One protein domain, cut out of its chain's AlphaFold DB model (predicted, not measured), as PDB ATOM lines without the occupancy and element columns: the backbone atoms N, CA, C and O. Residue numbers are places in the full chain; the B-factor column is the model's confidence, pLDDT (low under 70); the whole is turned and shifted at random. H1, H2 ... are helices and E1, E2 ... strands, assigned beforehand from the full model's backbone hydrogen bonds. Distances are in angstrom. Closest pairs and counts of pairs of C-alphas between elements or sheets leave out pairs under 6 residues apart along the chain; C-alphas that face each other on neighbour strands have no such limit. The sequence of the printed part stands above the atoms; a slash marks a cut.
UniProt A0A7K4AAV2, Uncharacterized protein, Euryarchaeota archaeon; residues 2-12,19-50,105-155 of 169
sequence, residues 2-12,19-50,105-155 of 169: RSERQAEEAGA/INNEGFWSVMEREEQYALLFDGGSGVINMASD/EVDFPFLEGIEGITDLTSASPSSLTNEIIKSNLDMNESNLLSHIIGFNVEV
ATOM      1  N   ARG A   2      33.429  48.055  87.411       93.12
ATOM      2  CA  ARG A   2      33.636  48.524  86.015       93.12
ATOM      3  C   ARG A   2      32.394  48.365  85.126       93.12
ATOM      4  O   ARG A   2      32.168  49.198  84.259       93.12
ATOM      5  N   SER A   3      31.619  47.308  85.338       94.38
ATOM      6  CA  SER A   3      30.403  47.020  84.574       94.38
ATOM      7  C   SER A   3      29.323  48.078  84.759       94.38
ATOM      8  O   SER A   3      28.680  48.448  83.787       94.38
ATOM      9  N   GLU A   4      29.182  48.617  85.970       96.62
ATOM     10  CA  GLU A   4      28.188  49.656  86.240       96.62
ATOM     11  C   GLU A   4      28.498  50.947  85.480       96.62
ATOM     12  O   GLU A   4      27.648  51.457  84.760       96.62
ATOM     13  N   ARG A   5      29.764  51.390  85.511       96.62
ATOM     14  CA  ARG A   5      30.249  52.509  84.681       96.62
ATOM     15  C   ARG A   5      29.964  52.282  83.201       96.62
ATOM     16  O   ARG A   5      29.524  53.189  82.513       96.62
ATOM     17  N   GLN A   6      30.208  51.066  82.714       96.25
ATOM     18  CA  GLN A   6      29.956  50.722  81.319       96.25
ATOM     19  C   GLN A   6      28.460  50.782  80.970       96.25
ATOM     20  O   GLN A   6      28.119  51.172  79.857       96.25
ATOM     21  N   ALA A   7      27.577  50.398  81.893       95.19
ATOM     22  CA  ALA A   7      26.136  50.508  81.698       95.19
ATOM     23  C   ALA A   7      25.681  51.976  81.648       95.19
ATOM     24  O   ALA A   7      24.912  52.338  80.759       95.19
ATOM     25  N   GLU A   8      26.203  52.830  82.532       96.31
ATOM     26  CA  GLU A   8      25.931  54.275  82.516       96.31
ATOM     27  C   GLU A   8      26.450  54.948  81.237       96.31
ATOM     28  O   GLU A   8      25.717  55.697  80.595       96.31
ATOM     29  N   GLU A   9      27.680  54.628  80.814       95.88
ATOM     30  CA  GLU A   9      28.279  55.124  79.564       95.88
ATOM     31  C   GLU A   9      27.500  54.675  78.319       95.88
ATOM     32  O   GLU A   9      27.422  55.415  77.338       95.88
ATOM     33  N   ALA A  10      26.934  53.464  78.342       94.88
ATOM     34  CA  ALA A  10      26.112  52.951  77.252       94.88
ATOM     35  C   ALA A  10      24.730  53.617  77.192       94.88
ATOM     36  O   ALA A  10      24.167  53.728  76.103       94.88
ATOM     37  N   GLY A  11      24.196  54.045  78.340       93.31
ATOM     38  CA  GLY A  11      22.861  54.619  78.480       93.31
ATOM     39  C   GLY A  11      21.722  53.645  78.148       93.31
ATOM     40  O   GLY A  11      21.908  52.530  77.651       93.31
ATOM     41  N   ALA A  12      20.492  54.074  78.410       89.62
ATOM     42  CA  ALA A  12      19.284  53.337  78.062       89.62
ATOM     43  C   ALA A  12      18.866  53.603  76.612       89.62
ATOM     44  O   ALA A  12      19.247  54.598  75.993       89.62
ATOM     45  N   ILE A  19      21.833  57.187  81.954       95.94
ATOM     46  CA  ILE A  19      21.533  56.455  83.190       95.94
ATOM     47  C   ILE A  19      22.464  56.967  84.291       95.94
ATOM     48  O   ILE A  19      23.646  57.191  84.036       95.94
ATOM     49  N   ASN A  20      21.937  57.111  85.504       96.38
ATOM     50  CA  ASN A  20      22.703  57.328  86.725       96.38
ATOM     51  C   ASN A  20      22.241  56.333  87.796       96.38
ATOM     52  O   ASN A  20      21.082  56.384  88.216       96.38
ATOM     53  N   ASN A  21      23.115  55.429  88.234       96.94
ATOM     54  CA  ASN A  21      22.805  54.496  89.313       96.94
ATOM     55  C   ASN A  21      23.329  55.027  90.650       96.94
ATOM     56  O   ASN A  21      24.318  54.540  91.200       96.94
ATOM     57  N   GLU A  22      22.657  56.063  91.148       96.88
ATOM     58  CA  GLU A  22      22.979  56.738  92.409       96.88
ATOM     59  C   GLU A  22      23.026  55.733  93.561       96.88
ATOM     60  O   GLU A  22      24.006  55.696  94.304       96.88
ATOM     61  N   GLY A  23      22.036  54.839  93.627       96.19
ATOM     62  CA  GLY A  23      21.975  53.805  94.651       96.19
ATOM     63  C   GLY A  23      23.187  52.884  94.645       96.19
ATOM     64  O   GLY A  23      23.761  52.595  95.696       96.19
ATOM     65  N   PHE A  24      23.620  52.435  93.464       97.12
ATOM     66  CA  PHE A  24      24.783  51.560  93.366       97.12
ATOM     67  C   PHE A  24      26.039  52.234  93.902       97.12
ATOM     68  O   PHE A  24      26.812  51.610  94.630       97.12
ATOM     69  N   TRP A  25      26.254  53.502  93.555       97.94
ATOM     70  CA  TRP A  25      27.433  54.225  94.012       97.94
ATOM     71  C   TRP A  25      27.397  54.497  95.513       97.94
ATOM     72  O   TRP A  25      28.416  54.253  96.154       97.94
ATOM     73  N   SER A  26      26.242  54.849  96.086       97.62
ATOM     74  CA  SER A  26      26.084  54.981  97.541       97.62
ATOM     75  C   SER A  26      26.400  53.679  98.284       97.62
ATOM     76  O   SER A  26      27.111  53.695  99.285       97.62
ATOM     77  N   VAL A  27      25.961  52.520  97.774       97.62
ATOM     78  CA  VAL A  27      26.303  51.209  98.361       97.62
ATOM     79  C   VAL A  27      27.815  50.954  98.340       97.62
ATOM     80  O   VAL A  27      28.367  50.411  99.295       97.62
ATOM     81  N   MET A  28      28.511  51.347  97.270       97.38
ATOM     82  CA  MET A  28      29.962  51.146  97.134       97.38
ATOM     83  C   MET A  28      30.804  52.042  98.054       97.38
ATOM     84  O   MET A  28      32.003  51.796  98.187       97.38
ATOM     85  N   GLU A  29      30.214  53.070  98.665       97.38
ATOM     86  CA  GLU A  29      30.883  53.922  99.655       97.38
ATOM     87  C   GLU A  29      30.906  53.300 101.058       97.38
ATOM     88  O   GLU A  29      31.660  53.760 101.915       97.38
ATOM     89  N   ARG A  30      30.110  52.250 101.290       97.56
ATOM     90  CA  ARG A  30      29.987  51.582 102.591       97.56
ATOM     91  C   ARG A  30      31.149  50.629 102.852       97.56
ATOM     92  O   ARG A  30      31.760  50.120 101.914       97.56
ATOM     93  N   GLU A  31      31.455  50.365 104.120       96.94
ATOM     94  CA  GLU A  31      32.562  49.472 104.504       96.94
ATOM     95  C   GLU A  31      32.330  48.026 104.059       96.94
ATOM     96  O   GLU A  31      33.218  47.387 103.491       96.94
ATOM     97  N   GLU A  32      31.122  47.525 104.299       97.25
ATOM     98  CA  GLU A  32      30.701  46.171 103.983       97.25
ATOM     99  C   GLU A  32      29.697  46.200 102.834       97.25
ATOM    100  O   GLU A  32      28.757  46.993 102.843       97.25
ATOM    101  N   GLN A  33      29.887  45.329 101.840       96.88
ATOM    102  CA  GLN A  33      29.061  45.270 100.633       96.88
ATOM    103  C   GLN A  33      28.721  43.818 100.307       96.88
ATOM    104  O   GLN A  33      29.612  42.975 100.174       96.88
ATOM    105  N   TYR A  34      27.438  43.527 100.105       95.25
ATOM    106  CA  TYR A  34      26.977  42.183  99.764       95.25
ATOM    107  C   TYR A  34      26.060  42.215  98.550       95.25
ATOM    108  O   TYR A  34      25.157  43.043  98.459       95.25
ATOM    109  N   ALA A  35      26.270  41.271  97.635       93.31
ATOM    110  CA  ALA A  35      25.324  40.974  96.573       93.31
ATOM    111  C   ALA A  35      24.409  39.834  97.021       93.31
ATOM    112  O   ALA A  35      24.870  38.758  97.409       93.31
ATOM    113  N   LEU A  36      23.109  40.075  96.951       91.44
ATOM    114  CA  LEU A  36      22.052  39.121  97.235       91.44
ATOM    115  C   LEU A  36      21.431  38.699  95.907       91.44
ATOM    116  O   LEU A  36      21.208  39.545  95.046       91.44
ATOM    117  N   LEU A  37      21.155  37.408  95.735       89.94
ATOM    118  CA  LEU A  37      20.390  36.902  94.599       89.94
ATOM    119  C   LEU A  37      19.017  36.465  95.085       89.94
ATOM    120  O   LEU A  37      18.899  35.653  96.003       89.94
ATOM    121  N   PHE A  38      17.989  36.998  94.443       84.88
ATOM    122  CA  PHE A  38      16.604  36.712  94.757       84.88
ATOM    123  C   PHE A  38      15.867  36.193  93.534       84.88
ATOM    124  O   PHE A  38      16.198  36.552  92.404       84.88
ATOM    125  N   ASP A  39      14.819  35.401  93.754       81.31
ATOM    126  CA  ASP A  39      13.833  35.192  92.706       81.31
ATOM    127  C   ASP A  39      13.075  36.502  92.429       81.31
ATOM    128  O   ASP A  39      12.865  37.344  93.310       81.31
ATOM    129  N   GLY A  40      12.656  36.708  91.180       64.50
ATOM    130  CA  GLY A  40      11.923  37.916  90.778       64.50
ATOM    131  C   GLY A  40      10.572  38.107  91.483       64.50
ATOM    132  O   GLY A  40       9.966  39.165  91.354       64.50
ATOM    133  N   GLY A  41      10.096  37.106  92.233       63.81
ATOM    134  CA  GLY A  41       8.913  37.198  93.096       63.81
ATOM    135  C   GLY A  41       9.215  37.600  94.545       63.81
ATOM    136  O   GLY A  41       8.286  37.713  95.346       63.81
ATOM    137  N   SER A  42      10.485  37.791  94.899       64.12
ATOM    138  CA  SER A  42      10.918  38.050  96.270       64.12
ATOM    139  C   SER A  42      10.348  39.342  96.860       64.12
ATOM    140  O   SER A  42       9.995  40.307  96.177       64.12
ATOM    141  N   GLY A  43      10.265  39.366  98.191       61.50
ATOM    142  CA  GLY A  43       9.720  40.495  98.941       61.50
ATOM    143  C   GLY A  43      10.529  41.787  98.812       61.50
ATOM    144  O   GLY A  43       9.945  42.851  98.942       61.50
ATOM    145  N   VAL A  44      11.834  41.729  98.525       66.62
ATOM    146  CA  VAL A  44      12.706  42.923  98.497       66.62
ATOM    147  C   VAL A  44      12.279  43.884  97.385       66.62
ATOM    148  O   VAL A  44      12.015  45.053  97.650       66.62
ATOM    149  N   ILE A  45      12.090  43.366  96.168       65.56
ATOM    150  CA  ILE A  45      11.638  44.146  95.003       65.56
ATOM    151  C   ILE A  45      10.208  44.663  95.213       65.56
ATOM    152  O   ILE A  45       9.891  45.796  94.871       65.56
ATOM    153  N   ASN A  46       9.342  43.853  95.829       66.19
ATOM    154  CA  ASN A  46       7.961  44.245  96.121       66.19
ATOM    155  C   ASN A  46       7.840  45.307  97.230       66.19
ATOM    156  O   ASN A  46       6.822  46.001  97.311       66.19
ATOM    157  N   MET A  47       8.836  45.405  98.112       67.44
ATOM    158  CA  MET A  47       8.860  46.385  99.198       67.44
ATOM    159  C   MET A  47       9.497  47.702  98.785       67.44
ATOM    160  O   MET A  47       9.067  48.732  99.307       67.44
ATOM    161  N   ALA A  48      10.439  47.668  97.843       69.19
ATOM    162  CA  ALA A  48      11.086  48.854  97.316       69.19
ATOM    163  C   ALA A  48      10.060  49.849  96.754       69.19
ATOM    164  O   ALA A  48       9.193  49.512  95.938       69.19
ATOM    165  N   SER A  49      10.141  51.088  97.223       65.75
ATOM    166  CA  SER A  49       9.638  52.248  96.498       65.75
ATOM    167  C   SER A  49      10.725  52.724  95.535       65.75
ATOM    168  O   SER A  49      11.911  52.583  95.815       65.75
ATOM    169  N   ASP A  50      10.309  53.256  94.389       76.19
ATOM    170  CA  ASP A  50      11.155  54.099  93.540       76.19
ATOM    171  C   ASP A  50      12.359  53.422  92.856       76.19
ATOM    172  O   ASP A  50      13.367  54.068  92.617       76.19
ATOM    173  N   GLU A 105      18.938  55.011  95.687       93.81
ATOM    174  CA  GLU A 105      19.010  54.169  96.879       93.81
ATOM    175  C   GLU A 105      17.633  53.579  97.200       93.81
ATOM    176  O   GLU A 105      16.593  54.201  96.981       93.81
ATOM    177  N   VAL A 106      17.643  52.358  97.716       90.12
ATOM    178  CA  VAL A 106      16.464  51.578  98.069       90.12
ATOM    179  C   VAL A 106      16.572  51.205  99.539       90.12
ATOM    180  O   VAL A 106      17.601  50.689  99.986       90.12
ATOM    181  N   ASP A 107      15.490  51.409 100.279       88.06
ATOM    182  CA  ASP A 107      15.423  51.010 101.681       88.06
ATOM    183  C   ASP A 107      15.567  49.490 101.834       88.06
ATOM    184  O   ASP A 107      14.997  48.695 101.076       88.06
ATOM    185  N   PHE A 108      16.307  49.071 102.861       89.81
ATOM    186  CA  PHE A 108      16.526  47.660 103.168       89.81
ATOM    187  C   PHE A 108      16.171  47.346 104.626       89.81
ATOM    188  O   PHE A 108      17.054  47.135 105.457       89.81
ATOM    189  N   PRO A 109      14.876  47.236 104.964       88.38
ATOM    190  CA  PRO A 109      14.427  47.184 106.359       88.38
ATOM    191  C   PRO A 109      14.858  45.920 107.119       88.38
ATOM    192  O   PRO A 109      14.697  45.824 108.330       88.38
ATOM    193  N   PHE A 110      15.404  44.913 106.433       88.69
ATOM    194  CA  PHE A 110      15.745  43.621 107.028       88.69
ATOM    195  C   PHE A 110      16.925  43.664 108.002       88.69
ATOM    196  O   PHE A 110      17.051  42.756 108.823       88.69
ATOM    197  N   LEU A 111      17.796  44.673 107.891       90.69
ATOM    198  CA  LEU A 111      18.951  44.854 108.777       90.69
ATOM    199  C   LEU A 111      18.839  46.119 109.638       90.69
ATOM    200  O   LEU A 111      19.763  46.441 110.384       90.69
ATOM    201  N   GLU A 112      17.710  46.826 109.564       89.38
ATOM    202  CA  GLU A 112      17.478  48.003 110.391       89.38
ATOM    203  C   GLU A 112      17.455  47.643 111.880       89.38
ATOM    204  O   GLU A 112      16.836  46.668 112.310       89.38
ATOM    205  N   GLY A 113      18.131  48.464 112.686       89.56
ATOM    206  CA  GLY A 113      18.163  48.316 114.142       89.56
ATOM    207  C   GLY A 113      19.033  47.168 114.660       89.56
ATOM    208  O   GLY A 113      19.035  46.923 115.868       89.56
ATOM    209  N   ILE A 114      19.775  46.471 113.794       94.06
ATOM    210  CA  ILE A 114      20.782  45.501 114.230       94.06
ATOM    211  C   ILE A 114      21.961  46.254 114.855       94.06
ATOM    212  O   ILE A 114      22.538  47.153 114.248       94.06
ATOM    213  N   GLU A 115      22.324  45.872 116.079       93.69
ATOM    214  CA  GLU A 115      23.447  46.469 116.804       93.69
ATOM    215  C   GLU A 115      24.752  46.350 116.005       93.69
ATOM    216  O   GLU A 115      25.109  45.274 115.519       93.69
ATOM    217  N   GLY A 116      25.456  47.474 115.883       93.56
ATOM    218  CA  GLY A 116      26.716  47.584 115.153       93.56
ATOM    219  C   GLY A 116      26.586  47.751 113.640       93.56
ATOM    220  O   GLY A 116      27.607  47.946 112.994       93.56
ATOM    221  N   ILE A 117      25.374  47.724 113.072       95.50
ATOM    222  CA  ILE A 117      25.126  48.084 111.668       95.50
ATOM    223  C   ILE A 117      24.660  49.541 111.605       95.50
ATOM    224  O   ILE A 117      23.641  49.900 112.199       95.50
ATOM    225  N   THR A 118      25.382  50.377 110.861       95.44
ATOM    226  CA  THR A 118      25.017  51.780 110.616       95.44
ATOM    227  C   THR A 118      25.069  52.112 109.127       95.44
ATOM    228  O   THR A 118      25.665  51.381 108.340       95.44
ATOM    229  N   ASP A 119      24.416  53.210 108.731       95.38
ATOM    230  CA  ASP A 119      24.462  53.732 107.353       95.38
ATOM    231  C   ASP A 119      24.039  52.700 106.283       95.38
ATOM    232  O   ASP A 119      24.647  52.559 105.221       95.38
ATOM    233  N   LEU A 120      23.003  51.921 106.612       95.38
ATOM    234  CA  LEU A 120      22.464  50.882 105.746       95.38
ATOM    235  C   LEU A 120      21.795  51.497 104.516       95.38
ATOM    236  O   LEU A 120      20.880  52.306 104.637       95.38
ATOM    237  N   THR A 121      22.206  51.039 103.340       94.56
ATOM    238  CA  THR A 121      21.572  51.362 102.064       94.56
ATOM    239  C   THR A 121      21.590  50.149 101.139       94.56
ATOM    240  O   THR A 121      22.290  49.157 101.377       94.56
ATOM    241  N   SER A 122      20.793  50.193 100.080       94.62
ATOM    242  CA  SER A 122      20.759  49.141  99.079       94.62
ATOM    243  C   SER A 122      20.385  49.673  97.705       94.62
ATOM    244  O   SER A 122      19.918  50.799  97.576       94.62
ATOM    245  N   ALA A 123      20.611  48.881  96.660       94.25
ATOM    246  CA  ALA A 123      20.297  49.284  95.298       94.25
ATOM    247  C   ALA A 123      20.148  48.095  94.353       94.25
ATOM    248  O   ALA A 123      20.694  47.009  94.571       94.25
ATOM    249  N   SER A 124      19.452  48.336  93.244       91.88
ATOM    250  CA  SER A 124      19.478  47.440  92.093       91.88
ATOM    251  C   SER A 124      20.690  47.767  91.210       91.88
ATOM    252  O   SER A 124      20.834  48.912  90.777       91.88
ATOM    253  N   PRO A 125      21.580  46.805  90.918       94.12
ATOM    254  CA  PRO A 125      22.631  47.008  89.931       94.12
ATOM    255  C   PRO A 125      22.052  47.040  88.509       94.12
ATOM    256  O   PRO A 125      20.969  46.512  88.251       94.12
ATOM    257  N   SER A 126      22.800  47.590  87.551       94.06
ATOM    258  CA  SER A 126      22.438  47.504  86.132       94.06
ATOM    259  C   SER A 126      22.306  46.055  85.653       94.06
ATOM    260  O   SER A 126      22.954  45.145  86.179       94.06
ATOM    261  N   SER A 127      21.555  45.833  84.568       91.56
ATOM    262  CA  SER A 127      21.415  44.503  83.956       91.56
ATOM    263  C   SER A 127      22.767  43.870  83.614       91.56
ATOM    264  O   SER A 127      22.954  42.673  83.805       91.56
ATOM    265  N   LEU A 128      23.739  44.666  83.153       94.19
ATOM    266  CA  LEU A 128      25.084  44.173  82.853       94.19
ATOM    267  C   LEU A 128      25.796  43.677  84.118       94.19
ATOM    268  O   LEU A 128      26.370  42.588  84.121       94.19
ATOM    269  N   THR A 129      25.757  44.461  85.194       95.38
ATOM    270  CA  THR A 129      26.332  44.061  86.479       95.38
ATOM    271  C   THR A 129      25.604  42.851  87.069       95.38
ATOM    272  O   THR A 129      26.264  41.939  87.565       95.38
ATOM    273  N   ASN A 130      24.278  42.783  86.941       93.88
ATOM    274  CA  ASN A 130      23.467  41.640  87.355       93.88
ATOM    275  C   ASN A 130      23.912  40.334  86.685       93.88
ATOM    276  O   ASN A 130      24.133  39.333  87.366       93.88
ATOM    277  N   GLU A 131      24.103  40.340  85.361       94.25
ATOM    278  CA  GLU A 131      24.589  39.157  84.640       94.25
ATOM    279  C   GLU A 131      25.996  38.743  85.087       94.25
ATOM    280  O   GLU A 131      26.282  37.551  85.205       94.25
ATOM    281  N   ILE A 132      26.870  39.706  85.389       94.88
ATOM    282  CA  ILE A 132      28.223  39.423  85.885       94.88
ATOM    283  C   ILE A 132      28.188  38.801  87.283       94.88
ATOM    284  O   ILE A 132      28.898  37.825  87.522       94.88
ATOM    285  N   ILE A 133      27.363  39.324  88.198       94.12
ATOM    286  CA  ILE A 133      27.186  38.755  89.544       94.12
ATOM    287  C   ILE A 133      26.711  37.303  89.437       94.12
ATOM    288  O   ILE A 133      27.334  36.412  90.013       94.12
ATOM    289  N   LYS A 134      25.662  37.054  88.647       94.00
ATOM    290  CA  LYS A 134      25.122  35.708  88.407       94.00
ATOM    291  C   LYS A 134      26.158  34.755  87.816       94.00
ATOM    292  O   LYS A 134      26.318  33.644  88.317       94.00
ATOM    293  N   SER A 135      26.899  35.217  86.808       93.31
ATOM    294  CA  SER A 135      27.940  34.427  86.144       93.31
ATOM    295  C   SER A 135      29.060  34.033  87.105       93.31
ATOM    296  O   SER A 135      29.520  32.897  87.072       93.31
ATOM    297  N   ASN A 136      29.480  34.942  87.989       92.25
ATOM    298  CA  ASN A 136      30.532  34.673  88.976       92.25
ATOM    299  C   ASN A 136      30.104  33.687  90.075       92.25
ATOM    300  O   ASN A 136      30.968  33.127  90.746       92.25
ATOM    301  N   LEU A 137      28.798  33.508  90.278       90.06
ATOM    302  CA  LEU A 137      28.224  32.602  91.274       90.06
ATOM    303  C   LEU A 137      27.711  31.289  90.659       90.06
ATOM    304  O   LEU A 137      27.134  30.479  91.377       90.06
ATOM    305  N   ASP A 138      27.896  31.079  89.350       92.56
ATOM    306  CA  ASP A 138      27.317  29.967  88.584       92.56
ATOM    307  C   ASP A 138      25.771  29.880  88.679       92.56
ATOM    308  O   ASP A 138      25.177  28.823  88.463       92.56
ATOM    309  N   MET A 139      25.092  31.005  88.947       88.44
ATOM    310  CA  MET A 139      23.633  31.108  89.120       88.44
ATOM    311  C   MET A 139      22.983  31.853  87.945       88.44
ATOM    312  O   MET A 139      22.483  32.966  88.080       88.44
ATOM    313  N   ASN A 140      22.996  31.234  86.762       85.56
ATOM    314  CA  ASN A 140      22.588  31.856  85.488       85.56
ATOM    315  C   ASN A 140      21.086  31.738  85.166       85.56
ATOM    316  O   ASN A 140      20.673  31.808  84.006       85.56
ATOM    317  N   GLU A 141      20.258  31.515  86.177       86.56
ATOM    318  CA  GLU A 141      18.814  31.383  86.016       86.56
ATOM    319  C   GLU A 141      18.201  32.743  85.646       86.56
ATOM    320  O   GLU A 141      18.539  33.787  86.210       86.56
ATOM    321  N   SER A 142      17.303  32.758  84.659       80.81
ATOM    322  CA  SER A 142      16.758  34.007  84.106       80.81
ATOM    323  C   SER A 142      15.803  34.736  85.050       80.81
ATOM    324  O   SER A 142      15.560  35.924  84.870       80.81
ATOM    325  N   ASN A 143      15.256  34.036  86.044       83.94
ATOM    326  CA  ASN A 143      14.359  34.591  87.053       83.94
ATOM    327  C   ASN A 143      15.097  35.123  88.290       83.94
ATOM    328  O   ASN A 143      14.425  35.606  89.202       83.94
ATOM    329  N   LEU A 144      16.429  35.012  88.343       88.12
ATOM    330  CA  LEU A 144      17.219  35.582  89.424       88.12
ATOM    331  C   LEU A 144      17.599  37.030  89.131       88.12
ATOM    332  O   LEU A 144      18.099  37.367  88.050       88.12
ATOM    333  N   LEU A 145      17.407  37.861  90.147       89.38
ATOM    334  CA  LEU A 145      17.788  39.261  90.168       89.38
ATOM    335  C   LEU A 145      18.730  39.500  91.340       89.38
ATOM    336  O   LEU A 145      18.507  39.017  92.451       89.38
ATOM    337  N   SER A 146      19.801  40.233  91.068       91.50
ATOM    338  CA  SER A 146      20.730  40.685  92.089       91.50
ATOM    339  C   SER A 146      20.259  41.991  92.704       91.50
ATOM    340  O   SER A 146      19.717  42.863  92.030       91.50
ATOM    341  N   HIS A 147      20.505  42.117  93.997       92.56
ATOM    342  CA  HIS A 147      20.329  43.333  94.774       92.56
ATOM    343  C   HIS A 147      21.582  43.511  95.613       92.56
ATOM    344  O   HIS A 147      22.098  42.536  96.160       92.56
ATOM    345  N   ILE A 148      22.092  44.726  95.711       94.56
ATOM    346  CA  ILE A 148      23.291  45.003  96.498       94.56
ATOM    347  C   ILE A 148      22.910  45.749  97.766       94.56
ATOM    348  O   ILE A 148      22.067  46.638  97.735       94.56
ATOM    349  N   ILE A 149      23.526  45.374  98.878       95.75
ATOM    350  CA  ILE A 149      23.377  46.047 100.167       95.75
ATOM    351  C   ILE A 149      24.743  46.540 100.625       95.75
ATOM    352  O   ILE A 149      25.756  45.884 100.364       95.75
ATOM    353  N   GLY A 150      24.763  47.673 101.315       96.88
ATOM    354  CA  GLY A 150      25.966  48.221 101.921       96.88
ATOM    355  C   GLY A 150      25.672  48.828 103.282       96.88
ATOM    356  O   GLY A 150      24.607  49.408 103.479       96.88
ATOM    357  N   PHE A 151      26.605  48.687 104.217       97.56
ATOM    358  CA  PHE A 151      26.530  49.289 105.549       97.56
ATOM    359  C   PHE A 151      27.924  49.422 106.178       97.56
ATOM    360  O   PHE A 151      28.893  48.824 105.707       97.56
ATOM    361  N   ASN A 152      28.014  50.196 107.255       96.94
ATOM    362  CA  ASN A 152      29.222  50.351 108.062       96.94
ATOM    363  C   ASN A 152      29.116  49.519 109.346       96.94
ATOM    364  O   ASN A 152      28.009  49.239 109.822       96.94
ATOM    365  N   VAL A 153      30.265  49.125 109.906       94.75
ATOM    366  CA  VAL A 153      30.328  48.324 111.134       94.75
ATOM    367  C   VAL A 153      30.898  49.150 112.279       94.75
ATOM    368  O   VAL A 153      32.101  49.390 112.376       94.75
ATOM    369  N   GLU A 154      30.036  49.517 113.222       90.50
ATOM    370  CA  GLU A 154      30.453  50.149 114.469       90.50
ATOM    371  C   GLU A 154      30.555  49.107 115.579       90.50
ATOM    372  O   GLU A 154      29.566  48.563 116.066       90.50
ATOM    373  N   VAL A 155      31.778  48.829 116.021       79.25
ATOM    374  CA  VAL A 155      31.999  48.011 117.215       79.25
ATOM    375  C   VAL A 155      32.011  48.943 118.421       79.25
ATOM    376  O   VAL A 155      32.909  49.778 118.513       79.25
TER     377      VAL A 155
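What this domain is: This is residues 2 to 12, 19 to 50 and 105 to 155 of the 169 residues of an uncharacterized protein of Euryarchaeota archaeon (UniProt A0A7K4AAV2). A strongly twisted sheet of three long strands, with E3 between E1 and E2, forms a slab with two separate helices packed on the same face, H2 over E2 and H4 over E1 and E3. H1 packs on H4 away from the sheet, and the short H3 only grazes the sheet. The printed part has 94 residues, with four named helices and three named strands in the order H1 H2 E1 H3 E2 H4 E3, of mixed class; the sheet order is E1, E3, E2, all antiparallel. It is compact, with a radius of gyration of the C-alphas of 13.5 A and spans of 38 by 28 by 26 A.

How they stand to each other: Start with the inner strand E3, residues 144 to 153. On one side find its antiparallel neighbour E1, residues 32 to 39, at 155 degrees between directions; N 36 and O 147 are within hydrogen-bond range at 2.8 A. On the other side find E2, residues 117 to 123, antiparallel at 154 degrees, with N 152 and O 118 at 2.8 A. E1 and E2 are the edge strands. H2, residues 22 to 28, is on the sheet at a height of 7.4 A and slantwise to the strands, at 47 degrees to E2 on the local plane. It lies over E2 and is only just not over E3, on which 2 of its 7 C-alphas fall; its closest C-alphas to E3 are those of Val 27 and Gly 150, 4.7 A apart. H4, residues 127 to 136, is on the same face at a height of 8.7 A, over E1 and E3, and runs across the strands at 88 degrees to E1 on the local plane; the closest C-alphas of H4 and E3 are those of Asn 130 and Ser 146, 5.6 A apart. These two helices, H2 and H4, are apart. Together they make two layers with the sheet, helices on one face of it. H1, residues 2 to 10, is not on the sheet; it touches H4 at a shallow tilt of 24 degrees, opposite ways, with Ser 3 and Thr 129 the closest C-alphas at 5.4 A. H1 and H2 are only just apart, their closest C-alphas at 8.1 A. H3, residues 43 to 47, only grazes the sheet with its residues 44 to 45. In H1, H2, H3 and H4 every O i to N i+4 pair is within hydrogen-bond range.

Where its parts are: Find C-alpha 2 at (33.636, 48.524, 86.015), where H1 begins; it runs 12.4 A. H2 measures 10.1 A and H3 6.0 A. From C-alpha 32 at (30.701, 46.171, 103.983), E1 runs 23.1 A. E2 measures 17.1 A and H4 14.3 A. E3 runs 28.4 A and ends at C-alpha 153, (30.328, 48.324, 111.134).

The domain as a whole: The C-alphas of Ala 12 and Val 155 are the two farthest apart, at 41.5 A. Residues 13 to 18 are not printed, with 6.4 A between C-alphas 12 and 19; residues 51 to 104 are not printed, with 8.5 A between C-alphas 50 and 105. Of the links printed whole, none is long; residues 105 to 116 hold no named element. The mean pLDDT of the printed part is 89.9, and residues 40 to 49 of the model are under 70.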